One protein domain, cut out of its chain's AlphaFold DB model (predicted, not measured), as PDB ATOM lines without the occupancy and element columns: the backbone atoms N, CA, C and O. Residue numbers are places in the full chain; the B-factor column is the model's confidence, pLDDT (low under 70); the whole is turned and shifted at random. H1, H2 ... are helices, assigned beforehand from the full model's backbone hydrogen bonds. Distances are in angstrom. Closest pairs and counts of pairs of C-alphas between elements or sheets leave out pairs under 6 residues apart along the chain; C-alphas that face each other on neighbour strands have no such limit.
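What this domain is: This is residues 331 to 374 of the 622 residues of the protein "CCHC-type domain-containing protein" of Sclerotinia sclerotiorum (strain ATCC 18683 / 1980 / Ss-1) (UniProt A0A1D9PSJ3). A small head of two short helices, H1 and H2, set about perpendicular to each other, bears one long helix, H3, which sticks out from it as an arm with residues 358 to 374. The arm makes most of the length of the whole. The printed part has 44 residues with three named helices, in the order H1, H2, H3, and no named strand; the class is all helix. The whole is only just loose, close to extended, with a radius of gyration of the C-alphas of 13.7 A, and the C-alphas span 44 by 16 by 11 A.

Where its parts are: The printed part begins with H1, residues 331 to 342, whose first C-alpha, that of Ile 331, is at (338.350, 356.002, 379.757); from first to last C-alpha it measures 16.5 A. Residues 343 to 345 follow, and then H2, residues 346 to 353, from C-alpha 346 at (330.108, 362.871, 375.705) over 10.5 A to the C-alpha of Thr 353. After residues 354 to 356 comes H3, residues 357 to 374, the longest helix with 18 residues and 26.1 A from first to last C-alpha. It ends at the C-alpha of Ser 374, at (358.823, 340.695, 365.605).

How they stand to each other: H1 and H2 touch, with 8 pairs of C-alphas within 8 A, and H1 does so with residues 335 to 339 alone. The closest C-alphas of the two are those of Ala 339 and Ile 346, 5.5 A apart. Their lines are about perpendicular, at 88 degrees, and their centres are 9.6 A apart. H3 touches no helix. H2 and H3 are apart, though they follow each other along the chain. H1 and H3 are apart too, but only just, with their closest C-alphas 8.3 A from each other. Residues 358 to 374, which belong to H3, stand free. In H1 and H2 every O i to N i+4 pair is within hydrogen-bond range, and in H3 13 of 14 are.

The domain as a whole: The two C-alphas farthest apart are those of Gly 343, just after H1, and Ser 374, at 43.8 A. The first and last printed C-alphas, those of Ile 331 and Ser 374, are 29.2 A apart. The printed part has no cut. The links from H1 to H2 and from H2 to H3 are both tight, with 3 residues each. The mean pLDDT of the printed part is 77.1. Sixteen residues are under 70, namely residues 357 to 358 and 361 to 374, which belong to H3. The mean pLDDT is 89 in H1, 83 in H2 and 64 in H3.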
ATOM      1  N   ILE A 331     338.674 355.342 381.028       82.56
ATOM      2  CA  ILE A 331     338.350 356.002 379.757       82.56
ATOM      3  C   ILE A 331     337.036 356.777 379.892       82.56
ATOM      4  O   ILE A 331     336.995 357.950 379.527       82.56
ATOM      5  N   GLN A 332     336.000 356.182 380.490       85.06
ATOM      6  CA  GLN A 332     334.726 356.870 380.721       85.06
ATOM      7  C   GLN A 332     334.894 358.108 381.609       85.06
ATOM      8  O   GLN A 332     334.403 359.182 381.259       85.06
ATOM      9  N   LYS A 333     335.648 358.012 382.711       91.00
ATOM     10  CA  LYS A 333     335.944 359.161 383.585       91.00
ATOM     11  C   LYS A 333     336.685 360.279 382.854       91.00
ATOM     12  O   LYS A 333     336.349 361.447 383.042       91.00
ATOM     13  N   ALA A 334     337.653 359.940 382.002       86.06
ATOM     14  CA  ALA A 334     338.370 360.926 381.196       86.06
ATOM     15  C   ALA A 334     337.451 361.605 380.166       86.06
ATOM     16  O   ALA A 334     337.489 362.826 380.021       86.06
ATOM     17  N   SER A 335     336.580 360.845 379.494       85.12
ATOM     18  CA  SER A 335     335.596 361.392 378.553       85.12
ATOM     19  C   SER A 335     334.582 362.316 379.235       85.12
ATOM     20  O   SER A 335     334.264 363.369 378.688       85.12
ATOM     21  N   VAL A 336     334.121 361.973 380.444       92.19
ATOM     22  CA  VAL A 336     333.226 362.827 381.249       92.19
ATOM     23  C   VAL A 336     333.923 364.123 381.667       92.19
ATOM     24  O   VAL A 336     333.328 365.192 381.553       92.19
ATOM     25  N   ALA A 337     335.182 364.053 382.109       91.75
ATOM     26  CA  ALA A 337     335.949 365.239 382.490       91.75
ATOM     27  C   ALA A 337     336.157 366.189 381.298       91.75
ATOM     28  O   ALA A 337     335.906 367.387 381.416       91.75
ATOM     29  N   MET A 338     336.519 365.653 380.127       84.69
ATOM     30  CA  MET A 338     336.662 366.450 378.904       84.69
ATOM     31  C   MET A 338     335.336 367.076 378.459       84.69
ATOM     32  O   MET A 338     335.323 368.232 378.038       84.69
ATOM     33  N   ALA A 339     334.221 366.348 378.580       93.75
ATOM     34  CA  ALA A 339     332.885 366.857 378.266       93.75
ATOM     35  C   ALA A 339     332.498 368.037 379.172       93.75
ATOM     36  O   ALA A 339     332.008 369.058 378.694       93.75
ATOM     37  N   GLN A 340     332.795 367.934 380.471       93.50
ATOM     38  CA  GLN A 340     332.562 369.014 381.433       93.50
ATOM     39  C   GLN A 340     333.435 370.243 381.160       93.50
ATOM     40  O   GLN A 340     332.941 371.364 381.247       93.50
ATOM     41  N   GLU A 341     334.706 370.046 380.808       93.81
ATOM     42  CA  GLU A 341     335.647 371.142 380.547       93.81
ATOM     43  C   GLU A 341     335.330 371.894 379.245       93.81
ATOM     44  O   GLU A 341     335.445 373.117 379.185       93.81
ATOM     45  N   THR A 342     334.880 371.181 378.211       90.94
ATOM     46  CA  THR A 342     334.555 371.771 376.899       90.94
ATOM     47  C   THR A 342     333.096 372.210 376.761       90.94
ATOM     48  O   THR A 342     332.748 372.867 375.782       90.94
ATOM     49  N   GLY A 343     332.232 371.866 377.723       95.12
ATOM     50  CA  GLY A 343     330.789 372.112 377.640       95.12
ATOM     51  C   GLY A 343     330.090 371.296 376.544       95.12
ATOM     52  O   GLY A 343     328.991 371.651 376.118       95.12
ATOM     53  N   MET A 344     330.727 370.227 376.062       92.88
ATOM     54  CA  MET A 344     330.213 369.352 375.009       92.88
ATOM     55  C   MET A 344     329.536 368.112 375.600       92.88
ATOM     56  O   MET A 344     329.834 367.704 376.722       92.88
ATOM     57  N   SER A 345     328.636 367.472 374.844       94.00
ATOM     58  CA  SER A 345     328.149 366.141 375.224       94.00
ATOM     59  C   SER A 345     329.270 365.105 375.087       94.00
ATOM     60  O   SER A 345     330.219 365.291 374.323       94.00
ATOM     61  N   ILE A 346     329.152 363.985 375.806       84.06
ATOM     62  CA  ILE A 346     330.108 362.871 375.705       84.06
ATOM     63  C   ILE A 346     330.207 362.369 374.256       84.06
ATOM     64  O   ILE A 346     331.314 362.085 373.798       84.06
ATOM     65  N   GLU A 347     329.095 362.334 373.505       85.19
ATOM     66  CA  GLU A 347     329.127 361.972 372.079       85.19
ATOM     67  C   GLU A 347     329.940 362.980 371.257       85.19
ATOM     68  O   GLU A 347     330.788 362.583 370.455       85.19
ATOM     69  N   GLY A 348     329.772 364.279 371.524       87.50
ATOM     70  CA  GLY A 348     330.558 365.327 370.877       87.50
ATOM     71  C   GLY A 348     332.056 365.213 371.174       87.50
ATOM     72  O   GLY A 348     332.880 365.437 370.290       87.50
ATOM     73  N   VAL A 349     332.437 364.811 372.391       82.50
ATOM     74  CA  VAL A 349     333.846 364.561 372.747       82.50
ATOM     75  C   VAL A 349     334.398 363.342 372.010       82.50
ATOM     76  O   VAL A 349     335.537 363.376 371.540       82.50
ATOM     77  N   THR A 350     333.617 362.268 371.865       80.31
ATOM     78  CA  THR A 350     334.051 361.091 371.092       80.31
ATOM     79  C   THR A 350     334.207 361.386 369.601       80.31
ATOM     80  O   THR A 350     335.141 360.882 368.977       80.31
ATOM     81  N   GLU A 351     333.354 362.244 369.042       82.56
ATOM     82  CA  GLU A 351     333.433 362.675 367.645       82.56
ATOM     83  C   GLU A 351     334.617 363.628 367.416       82.56
ATOM     84  O   GLU A 351     335.380 363.452 366.469       82.56
ATOM     85  N   MET A 352     334.846 364.570 368.340       83.81
ATOM     86  CA  MET A 352     335.942 365.541 368.258       83.81
ATOM     87  C   MET A 352     337.324 364.913 368.472       83.81
ATOM     88  O   MET A 352     338.287 365.291 367.807       83.81
ATOM     89  N   THR A 353     337.447 363.958 369.396       78.00
ATOM     90  CA  THR A 353     338.731 363.283 369.649       78.00
ATOM     91  C   THR A 353     339.033 362.200 368.615       78.00
ATOM     92  O   THR A 353     340.188 361.810 368.462       78.00
ATOM     93  N   GLY A 354     338.018 361.684 367.909       75.25
ATOM     94  CA  GLY A 354     338.161 360.526 367.022       75.25
ATOM     95  C   GLY A 354     338.568 359.242 367.761       75.25
ATOM     96  O   GLY A 354     338.905 358.233 367.133       75.25
ATOM     97  N   VAL A 355     338.552 359.260 369.096       71.62
ATOM     98  CA  VAL A 355     338.941 358.142 369.951       71.62
ATOM     99  C   VAL A 355     337.671 357.457 370.434       71.62
ATOM    100  O   VAL A 355     337.114 357.774 371.480       71.62
ATOM    101  N   THR A 356     337.200 356.487 369.656       72.94
ATOM    102  CA  THR A 356     336.191 355.540 370.134       72.94
ATOM    103  C   THR A 356     336.877 354.389 370.869       72.94
ATOM    104  O   THR A 356     338.022 354.031 370.568       72.94
ATOM    105  N   ILE A 357     336.162 353.751 371.801       64.75
ATOM    106  CA  ILE A 357     336.608 352.504 372.455       64.75
ATOM    107  C   ILE A 357     337.012 351.463 371.392       64.75
ATOM    108  O   ILE A 357     338.028 350.780 371.530       64.75
ATOM    109  N   SER A 358     336.285 351.429 370.269       61.47
ATOM    110  CA  SER A 358     336.595 350.600 369.101       61.47
ATOM    111  C   SER A 358     337.961 350.932 368.479       61.47
ATOM    112  O   SER A 358     338.768 350.031 368.249       61.47
ATOM    113  N   ASN A 359     338.299 352.212 368.285       71.44
ATOM    114  CA  ASN A 359     339.592 352.629 367.722       71.44
ATOM    115  C   ASN A 359     340.775 352.274 368.642       71.44
ATOM    116  O   ASN A 359     341.817 351.821 368.156       71.44
ATOM    117  N   ILE A 360     340.613 352.402 369.965       71.81
ATOM    118  CA  ILE A 360     341.635 351.986 370.941       71.81
ATOM    119  C   ILE A 360     341.825 350.464 370.894       71.81
ATOM    120  O   ILE A 360     342.957 349.996 370.758       71.81
ATOM    121  N   ALA A 361     340.736 349.689 370.933       64.12
ATOM    122  CA  ALA A 361     340.790 348.230 370.852       64.12
ATOM    123  C   ALA A 361     341.470 347.758 369.554       64.12
ATOM    124  O   ALA A 361     342.375 346.922 369.585       64.12
ATOM    125  N   THR A 362     341.122 348.371 368.421       65.06
ATOM    126  CA  THR A 362     341.726 348.074 367.115       65.06
ATOM    127  C   THR A 362     343.225 348.390 367.101       65.06
ATOM    128  O   THR A 362     344.025 347.617 366.569       65.06
ATOM    129  N   THR A 363     343.640 349.481 367.752       68.62
ATOM    130  CA  THR A 363     345.051 349.882 367.867       68.62
ATOM    131  C   THR A 363     345.844 348.925 368.761       68.62
ATOM    132  O   THR A 363     346.961 348.541 368.410       68.62
ATOM    133  N   ILE A 364     345.266 348.472 369.879       68.56
ATOM    134  CA  ILE A 364     345.876 347.470 370.767       68.56
ATOM    135  C   ILE A 364     346.041 346.137 370.027       68.56
ATOM    136  O   ILE A 364     347.128 345.557 370.043       68.56
ATOM    137  N   ILE A 365     345.009 345.687 369.307       66.88
ATOM    138  CA  ILE A 365     345.057 344.468 368.487       66.88
ATOM    139  C   ILE A 365     346.134 344.592 367.400       66.88
ATOM    140  O   ILE A 365     346.948 343.683 367.228       66.88
ATOM    141  N   ALA A 366     346.205 345.727 366.701       67.38
ATOM    142  CA  ALA A 366     347.222 345.974 365.680       67.38
ATOM    143  C   ALA A 366     348.649 346.014 366.260       67.38
ATOM    144  O   ALA A 366     349.582 345.501 365.639       67.38
ATOM    145  N   SER A 367     348.825 346.583 367.454       67.25
ATOM    146  CA  SER A 367     350.115 346.657 368.148       67.25
ATOM    147  C   SER A 367     350.573 345.281 368.650       67.25
ATOM    148  O   SER A 367     351.727 344.895 368.447       67.25
ATOM    149  N   ASN A 368     349.653 344.473 369.184       65.06
ATOM    150  CA  ASN A 368     349.913 343.077 369.547       65.06
ATOM    151  C   ASN A 368     350.255 342.229 368.312       65.06
ATOM    152  O   ASN A 368     351.202 341.443 368.342       65.06
ATOM    153  N   ARG A 369     349.581 342.470 367.180       68.12
ATOM    154  CA  ARG A 369     349.887 341.836 365.886       68.12
ATOM    155  C   ARG A 369     351.255 342.240 365.318       68.12
ATOM    156  O   ARG A 369     351.819 341.493 364.521       68.12
ATOM    157  N   LYS A 370     351.791 343.409 365.687       67.38
ATOM    158  CA  LYS A 370     353.163 343.823 365.342       67.38
ATOM    159  C   LYS A 370     354.205 343.154 366.243       67.38
ATOM    160  O   LYS A 370     355.211 342.695 365.719       67.38
ATOM    161  N   ARG A 371     353.947 343.031 367.554       63.41
ATOM    162  CA  ARG A 371     354.854 342.326 368.488       63.41
ATOM    163  C   ARG A 371     354.948 340.826 368.221       63.41
ATOM    164  O   ARG A 371     356.028 340.261 368.345       63.41
ATOM    165  N   ALA A 372     353.845 340.198 367.817       53.03
ATOM    166  CA  ALA A 372     353.848 338.793 367.416       53.03
ATOM    167  C   ALA A 372     354.761 338.554 366.199       53.03
ATOM    168  O   ALA A 372     355.560 337.628 366.202       53.03
ATOM    169  N   ARG A 373     354.734 339.460 365.212       57.50
ATOM    170  CA  ARG A 373     355.578 339.365 364.010       57.50
ATOM    171  C   ARG A 373     357.058 339.669 364.245       57.50
ATOM    172  O   ARG A 373     357.891 339.206 363.481       57.50
ATOM    173  N   SER A 374     357.412 340.442 365.274       43.09
ATOM    174  CA  SER A 374     358.823 340.695 365.605       43.09
ATOM    175  C   SER A 374     359.514 339.514 366.295       43.09
ATOM    176  O   SER A 374     360.735 339.473 366.293       43.09
TER     177      SER A 374